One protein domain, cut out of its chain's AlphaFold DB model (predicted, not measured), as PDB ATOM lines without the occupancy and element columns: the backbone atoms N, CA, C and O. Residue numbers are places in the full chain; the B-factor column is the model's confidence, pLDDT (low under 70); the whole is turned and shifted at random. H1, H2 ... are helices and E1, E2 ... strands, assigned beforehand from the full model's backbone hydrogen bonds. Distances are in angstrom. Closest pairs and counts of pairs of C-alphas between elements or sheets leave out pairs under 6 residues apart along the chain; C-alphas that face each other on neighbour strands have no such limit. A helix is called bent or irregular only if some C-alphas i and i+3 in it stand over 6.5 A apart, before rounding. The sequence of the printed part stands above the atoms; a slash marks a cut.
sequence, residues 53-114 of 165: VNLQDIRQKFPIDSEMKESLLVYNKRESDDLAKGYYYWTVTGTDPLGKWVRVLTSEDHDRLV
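What this domain is: This is residues 53 to 114 of the 165 residues of an uncharacterized protein of Myroides odoratus (UniProt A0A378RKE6). A small, strongly twisted sheet of three antiparallel strands, with E3 bending sharply, has a long looping stretch with no named element, residues 53 to 72, winding over one of its faces. Beyond the end of E3 a short helix, H1, is held away from this body, and its residues 107 to 112 stick out. The printed part has 62 residues, with three named strands and one named helix in the order E1, E2, E3, H1; the sheet order is E1, E2, E3, and under half of the residues are in named elements, which make a mixed class of helices and strands. The whole is compact, with a radius of gyration of the C-alphas of 11.8 A and spans of 34 by 25 by 18 A.

How they stand to each other: The sheet is a meander, each strand the antiparallel neighbour of the one before: E1, residues 73 to 76, E2, residues 86 to 93, and E3, residues 96 to 103. E2 is the inner strand, and E1 and E3 are the edge strands. E1 and E2 form a hairpin, with 130 degrees between their directions; the C-alphas of Leu 73 and Tyr 89 face each other at 4.5 A, and N 76 and O 86 are within hydrogen-bond range at 2.8 A. E2 and E3 form a second hairpin, at 159 degrees; the C-alphas of Val 92 and Gly 99 face each other at 4.1 A, and N 89 and O 102 are 2.9 A apart, as are N 100 and O 91. E3 bends by 85 degrees at residue 99. The helix H1, residues 107 to 114, is not on the sheet and is apart from E1 and E2. H1 is irregular, with C-alphas 108 and 111 7.4 A apart, and 2 of its 4 O i to N i+4 pairs are within hydrogen-bond range.

Where its parts are: E2 measures 21.2 A from C-alpha 86 at (6.018, -26.259, -0.943) to C-alpha 93. E3 measures 14.9 A from C-alpha 96 to C-alpha 103. E1 measures 9.8 A and begins at C-alpha 73 at (7.070, -16.398, -4.698). H1 measures 11.2 A and ends at C-alpha 114 at (-9.905, -32.115, 5.802).

The domain as a whole: The two C-alphas farthest apart, those of Ser 66 and Val 114, are 35.8 A apart. The printed part has no cut. The links from E2 to E3 and from E3 to H1 are tight, and the link from E1 to E2, nine residues, is short. The mean pLDDT of the printed part is 87.3; residues 112 to 114 are under 70.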
ATOM      1  N   VAL A  53      14.228 -21.379  -0.270       93.62
ATOM      2  CA  VAL A  53      14.527 -20.761   1.028       93.62
ATOM      3  C   VAL A  53      14.161 -21.689   2.189       93.62
ATOM      4  O   VAL A  53      13.390 -22.635   2.036       93.62
ATOM      5  N   ASN A  54      14.737 -21.427   3.362       93.44
ATOM      6  CA  ASN A  54      14.362 -22.089   4.611       93.44
ATOM      7  C   ASN A  54      13.555 -21.095   5.443       93.44
ATOM      8  O   ASN A  54      14.137 -20.309   6.196       93.44
ATOM      9  N   LEU A  55      12.234 -21.108   5.276       92.69
ATOM     10  CA  LEU A  55      11.352 -20.270   6.080       92.69
ATOM     11  C   LEU A  55      11.350 -20.780   7.527       92.69
ATOM     12  O   LEU A  55      11.312 -21.987   7.775       92.69
ATOM     13  N   GLN A  56      11.431 -19.853   8.479       90.69
ATOM     14  CA  GLN A  56      11.387 -20.178   9.909       90.69
ATOM     15  C   GLN A  56       9.955 -20.127  10.444       90.69
ATOM     16  O   GLN A  56       9.564 -20.994  11.216       90.69
ATOM     17  N   ASP A  57       9.179 -19.143   9.986       89.38
ATOM     18  CA  ASP A  57       7.807 -18.871  10.411       89.38
ATOM     19  C   ASP A  57       7.047 -18.165   9.272       89.38
ATOM     20  O   ASP A  57       7.654 -17.447   8.470       89.38
ATOM     21  N   ILE A  58       5.724 -18.336   9.197       90.62
ATOM     22  CA  ILE A  58       4.892 -17.706   8.159       90.62
ATOM     23  C   ILE A  58       4.824 -16.174   8.270       90.62
ATOM     24  O   ILE A  58       4.563 -15.503   7.280       90.62
ATOM     25  N   ARG A  59       5.056 -15.588   9.444       89.25
ATOM     26  CA  ARG A  59       5.035 -14.135   9.686       89.25
ATOM     27  C   ARG A  59       6.423 -13.504   9.620       89.25
ATOM     28  O   ARG A  59       6.547 -12.280   9.656       89.25
ATOM     29  N   GLN A  60       7.479 -14.311   9.536       86.12
ATOM     30  CA  GLN A  60       8.845 -13.806   9.457       86.12
ATOM     31  C   GLN A  60       9.265 -13.554   8.008       86.12
ATOM     32  O   GLN A  60       9.082 -14.382   7.120       86.12
ATOM     33  N   LYS A  61       9.885 -12.393   7.783       84.25
ATOM     34  CA  LYS A  61      10.437 -11.998   6.475       84.25
ATOM     35  C   LYS A  61      11.713 -12.773   6.127       84.25
ATOM     36  O   LYS A  61      12.008 -12.994   4.958       84.25
ATOM     37  N   PHE A  62      12.451 -13.209   7.149       79.75
ATOM     38  CA  PHE A  62      13.670 -13.998   7.000       79.75
ATOM     39  C   PHE A  62      13.403 -15.280   6.184       79.75
ATOM     40  O   PHE A  62      12.412 -15.966   6.449       79.75
ATOM     41  N   PRO A  63      14.267 -15.649   5.217       77.19
ATOM     42  CA  PRO A  63      15.616 -15.128   4.943       77.19
ATOM     43  C   PRO A  63      15.687 -14.006   3.891       77.19
ATOM     44  O   PRO A  63      16.736 -13.800   3.287       77.19
ATOM     45  N   ILE A  64      14.582 -13.314   3.608       81.38
ATOM     46  CA  ILE A  64      14.574 -12.203   2.651       81.38
ATOM     47  C   ILE A  64      14.912 -10.907   3.396       81.38
ATOM     48  O   ILE A  64      14.085 -10.364   4.127       81.38
ATOM     49  N   ASP A  65      16.132 -10.409   3.188       80.06
ATOM     50  CA  ASP A  65      16.660  -9.213   3.867       80.06
ATOM     51  C   ASP A  65      16.270  -7.885   3.180       80.06
ATOM     52  O   ASP A  65      16.659  -6.803   3.622       80.06
ATOM     53  N   SER A  66      15.504  -7.940   2.087       82.81
ATOM     54  CA  SER A  66      15.035  -6.766   1.345       82.81
ATOM     55  C   SER A  66      13.633  -6.315   1.765       82.81
ATOM     56  O   SER A  66      12.918  -6.987   2.508       82.81
ATOM     57  N   GLU A  67      13.193  -5.171   1.233       87.00
ATOM     58  CA  GLU A  67      11.794  -4.763   1.337       87.00
ATOM     59  C   GLU A  67      10.891  -5.846   0.722       87.00
ATOM     60  O   GLU A  67      11.037  -6.206  -0.448       87.00
ATOM     61  N   MET A  68       9.964  -6.374   1.521       88.75
ATOM     62  CA  MET A  68       9.018  -7.385   1.064       88.75
ATOM     63  C   MET A  68       8.016  -6.759   0.104       88.75
ATOM     64  O   MET A  68       7.319  -5.807   0.455       88.75
ATOM     65  N   LYS A  69       7.923  -7.324  -1.097       90.25
ATOM     66  CA  LYS A  69       6.889  -6.981  -2.068       90.25
ATOM     67  C   LYS A  69       5.793  -8.033  -2.036       90.25
ATOM     68  O   LYS A  69       6.038  -9.212  -1.788       90.25
ATOM     69  N   GLU A  70       4.566  -7.585  -2.246       91.94
ATOM     70  CA  GLU A  70       3.444  -8.496  -2.410       91.94
ATOM     71  C   GLU A  70       3.639  -9.355  -3.663       91.94
ATOM     72  O   GLU A  70       4.229  -8.910  -4.648       91.94
ATOM     73  N   SER A  71       3.150 -10.594  -3.613       92.62
ATOM     74  CA  SER A  71       3.298 -11.604  -4.668       92.62
ATOM     75  C   SER A  71       4.727 -12.124  -4.884       92.62
ATOM     76  O   SER A  71       5.001 -12.760  -5.900       92.62
ATOM     77  N   LEU A  72       5.647 -11.920  -3.931       94.25
ATOM     78  CA  LEU A  72       6.933 -12.627  -3.938       94.25
ATOM     79  C   LEU A  72       6.704 -14.128  -3.764       94.25
ATOM     80  O   LEU A  72       6.107 -14.524  -2.770       94.25
ATOM     81  N   LEU A  73       7.208 -14.941  -4.692       94.38
ATOM     82  CA  LEU A  73       7.070 -16.398  -4.698       94.38
ATOM     83  C   LEU A  73       8.397 -17.071  -4.331       94.38
ATOM     84  O   LEU A  73       9.437 -16.779  -4.923       94.38
ATOM     85  N   VAL A  74       8.346 -18.015  -3.395       95.06
ATOM     86  CA  VAL A  74       9.493 -18.827  -2.975       95.06
ATOM     87  C   VAL A  74       9.084 -20.283  -2.774       95.06
ATOM     88  O   VAL A  74       7.919 -20.581  -2.508       95.06
ATOM     89  N   TYR A  75      10.043 -21.201  -2.866       95.12
ATOM     90  CA  TYR A  75       9.853 -22.583  -2.433       95.12
ATOM     91  C   TYR A  75      10.487 -22.781  -1.054       95.12
ATOM     92  O   TYR A  75      11.685 -22.547  -0.870       95.12
ATOM     93  N   ASN A  76       9.693 -23.214  -0.079       94.75
ATOM     94  CA  ASN A  76      10.171 -23.538   1.257       94.75
ATOM     95  C   ASN A  76      10.661 -24.992   1.323       94.75
ATOM     96  O   ASN A  76       9.905 -25.928   1.051       94.75
ATOM     97  N   LYS A  77      11.915 -25.180   1.741       94.38
ATOM     98  CA  LYS A  77      12.539 -26.505   1.914       94.38
ATOM     99  C   LYS A  77      12.411 -27.073   3.327       94.38
ATOM    100  O   LYS A  77      12.621 -28.273   3.518       94.38
ATOM    101  N   ARG A  78      12.142 -26.223   4.321       92.00
ATOM    102  CA  ARG A  78      12.069 -26.627   5.728       92.00
ATOM    103  C   ARG A  78      10.685 -27.183   6.043       92.00
ATOM    104  O   ARG A  78       9.688 -26.677   5.550       92.00
ATOM    105  N   GLU A  79      10.645 -28.198   6.892       89.62
ATOM    106  CA  GLU A  79       9.414 -28.773   7.420       89.62
ATOM    107  C   GLU A  79       9.418 -28.645   8.945       89.62
ATOM    108  O   GLU A  79      10.440 -28.903   9.586       89.62
ATOM    109  N   SER A  80       8.305 -28.186   9.503       85.88
ATOM    110  CA  SER A  80       8.019 -28.105  10.936       85.88
ATOM    111  C   SER A  80       6.513 -28.227  11.163       85.88
ATOM    112  O   SER A  80       5.752 -28.220  10.198       85.88
ATOM    113  N   ASP A  81       6.084 -28.287  12.422       81.25
ATOM    114  CA  ASP A  81       4.674 -28.498  12.790       81.25
ATOM    115  C   ASP A  81       3.725 -27.514  12.076       81.25
ATOM    116  O   ASP A  81       2.757 -27.929  11.440       81.25
ATOM    117  N   ASP A  82       4.093 -26.230  12.042       79.69
ATOM    118  CA  ASP A  82       3.295 -25.167  11.408       79.69
ATOM    119  C   ASP A  82       3.708 -24.839   9.961       79.69
ATOM    120  O   ASP A  82       3.157 -23.932   9.330       79.69
ATOM    121  N   LEU A  83       4.709 -25.539   9.412       87.94
ATOM    122  CA  LEU A  83       5.319 -25.174   8.135       87.94
ATOM    123  C   LEU A  83       5.614 -26.400   7.279       87.94
ATOM    124  O   LEU A  83       6.504 -27.194   7.566       87.94
ATOM    125  N   ALA A  84       4.888 -26.532   6.178       89.12
ATOM    126  CA  ALA A  84       5.099 -27.607   5.226       89.12
ATOM    127  C   ALA A  84       6.097 -27.200   4.134       89.12
ATOM    128  O   ALA A  84       6.320 -26.018   3.854       89.12
ATOM    129  N   LYS A  85       6.658 -28.195   3.448       91.88
ATOM    130  CA  LYS A  85       7.366 -27.955   2.188       91.88
ATOM    131  C   LYS A  85       6.378 -27.545   1.101       91.88
ATOM    132  O   LYS A  85       5.235 -28.012   1.063       91.88
ATOM    133  N   GLY A  86       6.821 -26.678   0.201       92.31
ATOM    134  CA  GLY A  86       6.018 -26.259  -0.943       92.31
ATOM    135  C   GLY A  86       6.223 -24.803  -1.324       92.31
ATOM    136  O   GLY A  86       7.130 -24.131  -0.835       92.31
ATOM    137  N   TYR A  87       5.360 -24.326  -2.215       94.31
ATOM    138  CA  TYR A  87       5.390 -22.954  -2.699       94.31
ATOM    139  C   TYR A  87       4.656 -22.021  -1.746       94.31
ATOM    140  O   TYR A  87       3.549 -22.320  -1.299       94.31
ATOM    141  N   TYR A  88       5.273 -20.879  -1.464       94.62
ATOM    142  CA  TYR A  88       4.721 -19.826  -0.629       94.62
ATOM    143  C   TYR A  88       4.789 -18.496  -1.363       94.62
ATOM    144  O   TYR A  88       5.798 -18.195  -2.004       94.62
ATOM    145  N   TYR A  89       3.739 -17.691  -1.226       95.25
ATOM    146  CA  TYR A  89       3.741 -16.308  -1.677       95.25
ATOM    147  C   TYR A  89       3.535 -15.336  -0.517       95.25
ATOM    148  O   TYR A  89       2.861 -15.655   0.465       95.25
ATOM    149  N   TRP A  90       4.141 -14.156  -0.613       95.19
ATOM    150  CA  TRP A  90       3.973 -13.096   0.378       95.19
ATOM    151  C   TRP A  90       2.749 -12.237   0.061       95.19
ATOM    152  O   TRP A  90       2.595 -11.769  -1.069       95.19
ATOM    153  N   THR A  91       1.910 -11.978   1.060       94.75
ATOM    154  CA  THR A  91       0.749 -11.081   0.938       94.75
ATOM    155  C   THR A  91       0.564 -10.246   2.195       94.75
ATOM    156  O   THR A  91       1.024 -10.626   3.277       94.75
ATOM    157  N   VAL A  92      -0.105  -9.103   2.050       93.19
ATOM    158  CA  VAL A  92      -0.501  -8.227   3.153       93.19
ATOM    159  C   VAL A  92      -2.015  -8.064   3.100       93.19
ATOM    160  O   VAL A  92      -2.563  -7.572   2.120       93.19
ATOM    161  N   THR A  93      -2.707  -8.470   4.160       89.56
ATOM    162  CA  THR A  93      -4.171  -8.375   4.252       89.56
ATOM    163  C   THR A  93      -4.569  -7.485   5.426       89.56
ATOM    164  O   THR A  93      -3.764  -7.217   6.315       89.56
ATOM    165  N   GLY A  94      -5.835  -7.056   5.483       86.88
ATOM    166  CA  GLY A  94      -6.345  -6.295   6.633       86.88
ATOM    167  C   GLY A  94      -6.223  -7.045   7.968       86.88
ATOM    168  O   GLY A  94      -6.057  -6.417   9.008       86.88
ATOM    169  N   THR A  95      -6.258  -8.381   7.937       87.25
ATOM    170  CA  THR A  95      -6.063  -9.237   9.119       87.25
ATOM    171  C   THR A  95      -4.595  -9.395   9.513       87.25
ATOM    172  O   THR A  95      -4.308  -9.682  10.670       87.25
ATOM    173  N   ASP A  96      -3.665  -9.208   8.573       87.44
ATOM    174  CA  ASP A  96      -2.228  -9.409   8.762       87.44
ATOM    175  C   ASP A  96      -1.447  -8.210   8.176       87.44
ATOM    176  O   ASP A  96      -0.804  -8.328   7.127       87.44
ATOM    177  N   PRO A  97      -1.474  -7.036   8.840       86.31
ATOM    178  CA  PRO A  97      -0.924  -5.787   8.297       86.31
ATOM    179  C   PRO A  97       0.608  -5.784   8.174       86.31
ATOM    180  O   PRO A  97       1.174  -4.963   7.460       86.31
ATOM    181  N   LEU A  98       1.293  -6.701   8.865       87.81
ATOM    182  CA  LEU A  98       2.744  -6.892   8.760       87.81
ATOM    183  C   LEU A  98       3.145  -7.827   7.606       87.81
ATOM    184  O   LEU A  98       4.336  -7.934   7.307       87.81
ATOM    185  N   GLY A  99       2.158  -8.445   6.953       91.56
ATOM    186  CA  GLY A  99       2.314  -9.448   5.911       91.56
ATOM    187  C   GLY A  99       2.578 -10.855   6.439       91.56
ATOM    188  O   GLY A  99       3.009 -11.050   7.579       91.56
ATOM    189  N   LYS A 100       2.284 -11.845   5.597       93.31
ATOM    190  CA  LYS A 100       2.536 -13.259   5.878       93.31
ATOM    191  C   LYS A 100       2.801 -14.055   4.605       93.31
ATOM    192  O   LYS A 100       2.316 -13.722   3.522       93.31
ATOM    193  N   TRP A 101       3.523 -15.152   4.774       93.75
ATOM    194  CA  TRP A 101       3.656 -16.235   3.817       93.75
ATOM    195  C   TRP A 101       2.385 -17.075   3.798       93.75
ATOM    196  O   TRP A 101       1.929 -17.570   4.829       93.75
ATOM    197  N   VAL A 102       1.844 -17.277   2.604       92.56
ATOM    198  CA  VAL A 102       0.699 -18.152   2.359       92.56
ATOM    199  C   VAL A 102       1.142 -19.276   1.441       92.56
ATOM    200  O   VAL A 102       1.743 -19.033   0.395       92.56
ATOM    201  N   ARG A 103       0.871 -20.516   1.853       91.88
ATOM    202  CA  ARG A 103       1.195 -21.707   1.065       91.88
ATOM    203  C   ARG A 103       0.208 -21.850  -0.090       91.88
ATOM    204  O   ARG A 103      -0.996 -21.704   0.105       91.88
ATOM    205  N   VAL A 104       0.713 -22.193  -1.269       91.81
ATOM    206  CA  VAL A 104      -0.110 -22.635  -2.398       91.81
ATOM    207  C   VAL A 104      -0.498 -24.089  -2.151       91.81
ATOM    208  O   VAL A 104       0.374 -24.952  -2.053       91.81
ATOM    209  N   LEU A 105      -1.796 -24.340  -2.002       88.25
ATOM    210  CA  LEU A 105      -2.342 -25.668  -1.732       88.25
ATOM    211  C   LEU A 105      -2.625 -26.415  -3.036       88.25
ATOM    212  O   LEU A 105      -3.049 -25.816  -4.027       88.25
ATOM    213  N   THR A 106      -2.414 -27.726  -3.011       79.88
ATOM    214  CA  THR A 106      -2.715 -28.634  -4.125       79.88
ATOM    215  C   THR A 106      -3.750 -29.677  -3.706       79.88
ATOM    216  O   THR A 106      -4.081 -29.801  -2.527       79.88
ATOM    217  N   SER A 107      -4.261 -30.461  -4.656       79.19
ATOM    218  CA  SER A 107      -5.168 -31.579  -4.359       79.19
ATOM    219  C   SER A 107      -4.542 -32.638  -3.443       79.19
ATOM    220  O   SER A 107      -5.269 -33.332  -2.744       79.19
ATOM    221  N   GLU A 108      -3.212 -32.744  -3.412       76.75
ATOM    222  CA  GLU A 108      -2.489 -33.659  -2.519       76.75
ATOM    223  C   GLU A 108      -2.544 -33.208  -1.052       76.75
ATOM    224  O   GLU A 108      -2.388 -34.018  -0.145       76.75
ATOM    225  N   ASP A 109      -2.820 -31.926  -0.793       75.19
ATOM    226  CA  ASP A 109      -2.956 -31.397   0.566       75.19
ATOM    227  C   ASP A 109      -4.351 -31.650   1.168       75.19
ATOM    228  O   ASP A 109      -4.601 -31.244   2.305       75.19
ATOM    229  N   HIS A 110      -5.255 -32.322   0.439       73.25
ATOM    230  CA  HIS A 110      -6.636 -32.582   0.856       73.25
ATOM    231  C   HIS A 110      -6.724 -33.178   2.263       73.25
ATOM    232  O   HIS A 110      -7.421 -32.628   3.110       73.25
ATOM    233  N   ASP A 111      -5.954 -34.227   2.545       71.75
ATOM    234  CA  ASP A 111      -6.000 -34.916   3.838       71.75
ATOM    235  C   ASP A 111      -5.620 -33.988   4.997       71.75
ATOM    236  O   ASP A 111      -6.203 -34.064   6.075       71.75
ATOM    237  N   ARG A 112      -4.685 -33.053   4.772       66.94
ATOM    238  CA  ARG A 112      -4.288 -32.055   5.778       66.94
ATOM    239  C   ARG A 112      -5.359 -30.991   5.988       66.94
ATOM    240  O   ARG A 112      -5.516 -30.518   7.108       66.94
ATOM    241  N   LEU A 113      -6.061 -30.599   4.926       68.69
ATOM    242  CA  LEU A 113      -7.137 -29.608   4.997       68.69
ATOM    243  C   LEU A 113      -8.373 -30.193   5.680       68.69
ATOM    244  O   LEU A 113      -8.977 -29.552   6.533       68.69
ATOM    245  N   VAL A 114      -8.702 -31.433   5.342       67.19
ATOM    246  CA  VAL A 114      -9.905 -32.115   5.802       67.19
ATOM    247  C   VAL A 114      -9.747 -32.697   7.208       67.19
ATOM    248  O   VAL A 114     -10.722 -32.747   7.954       67.19
TER     249      VAL A 114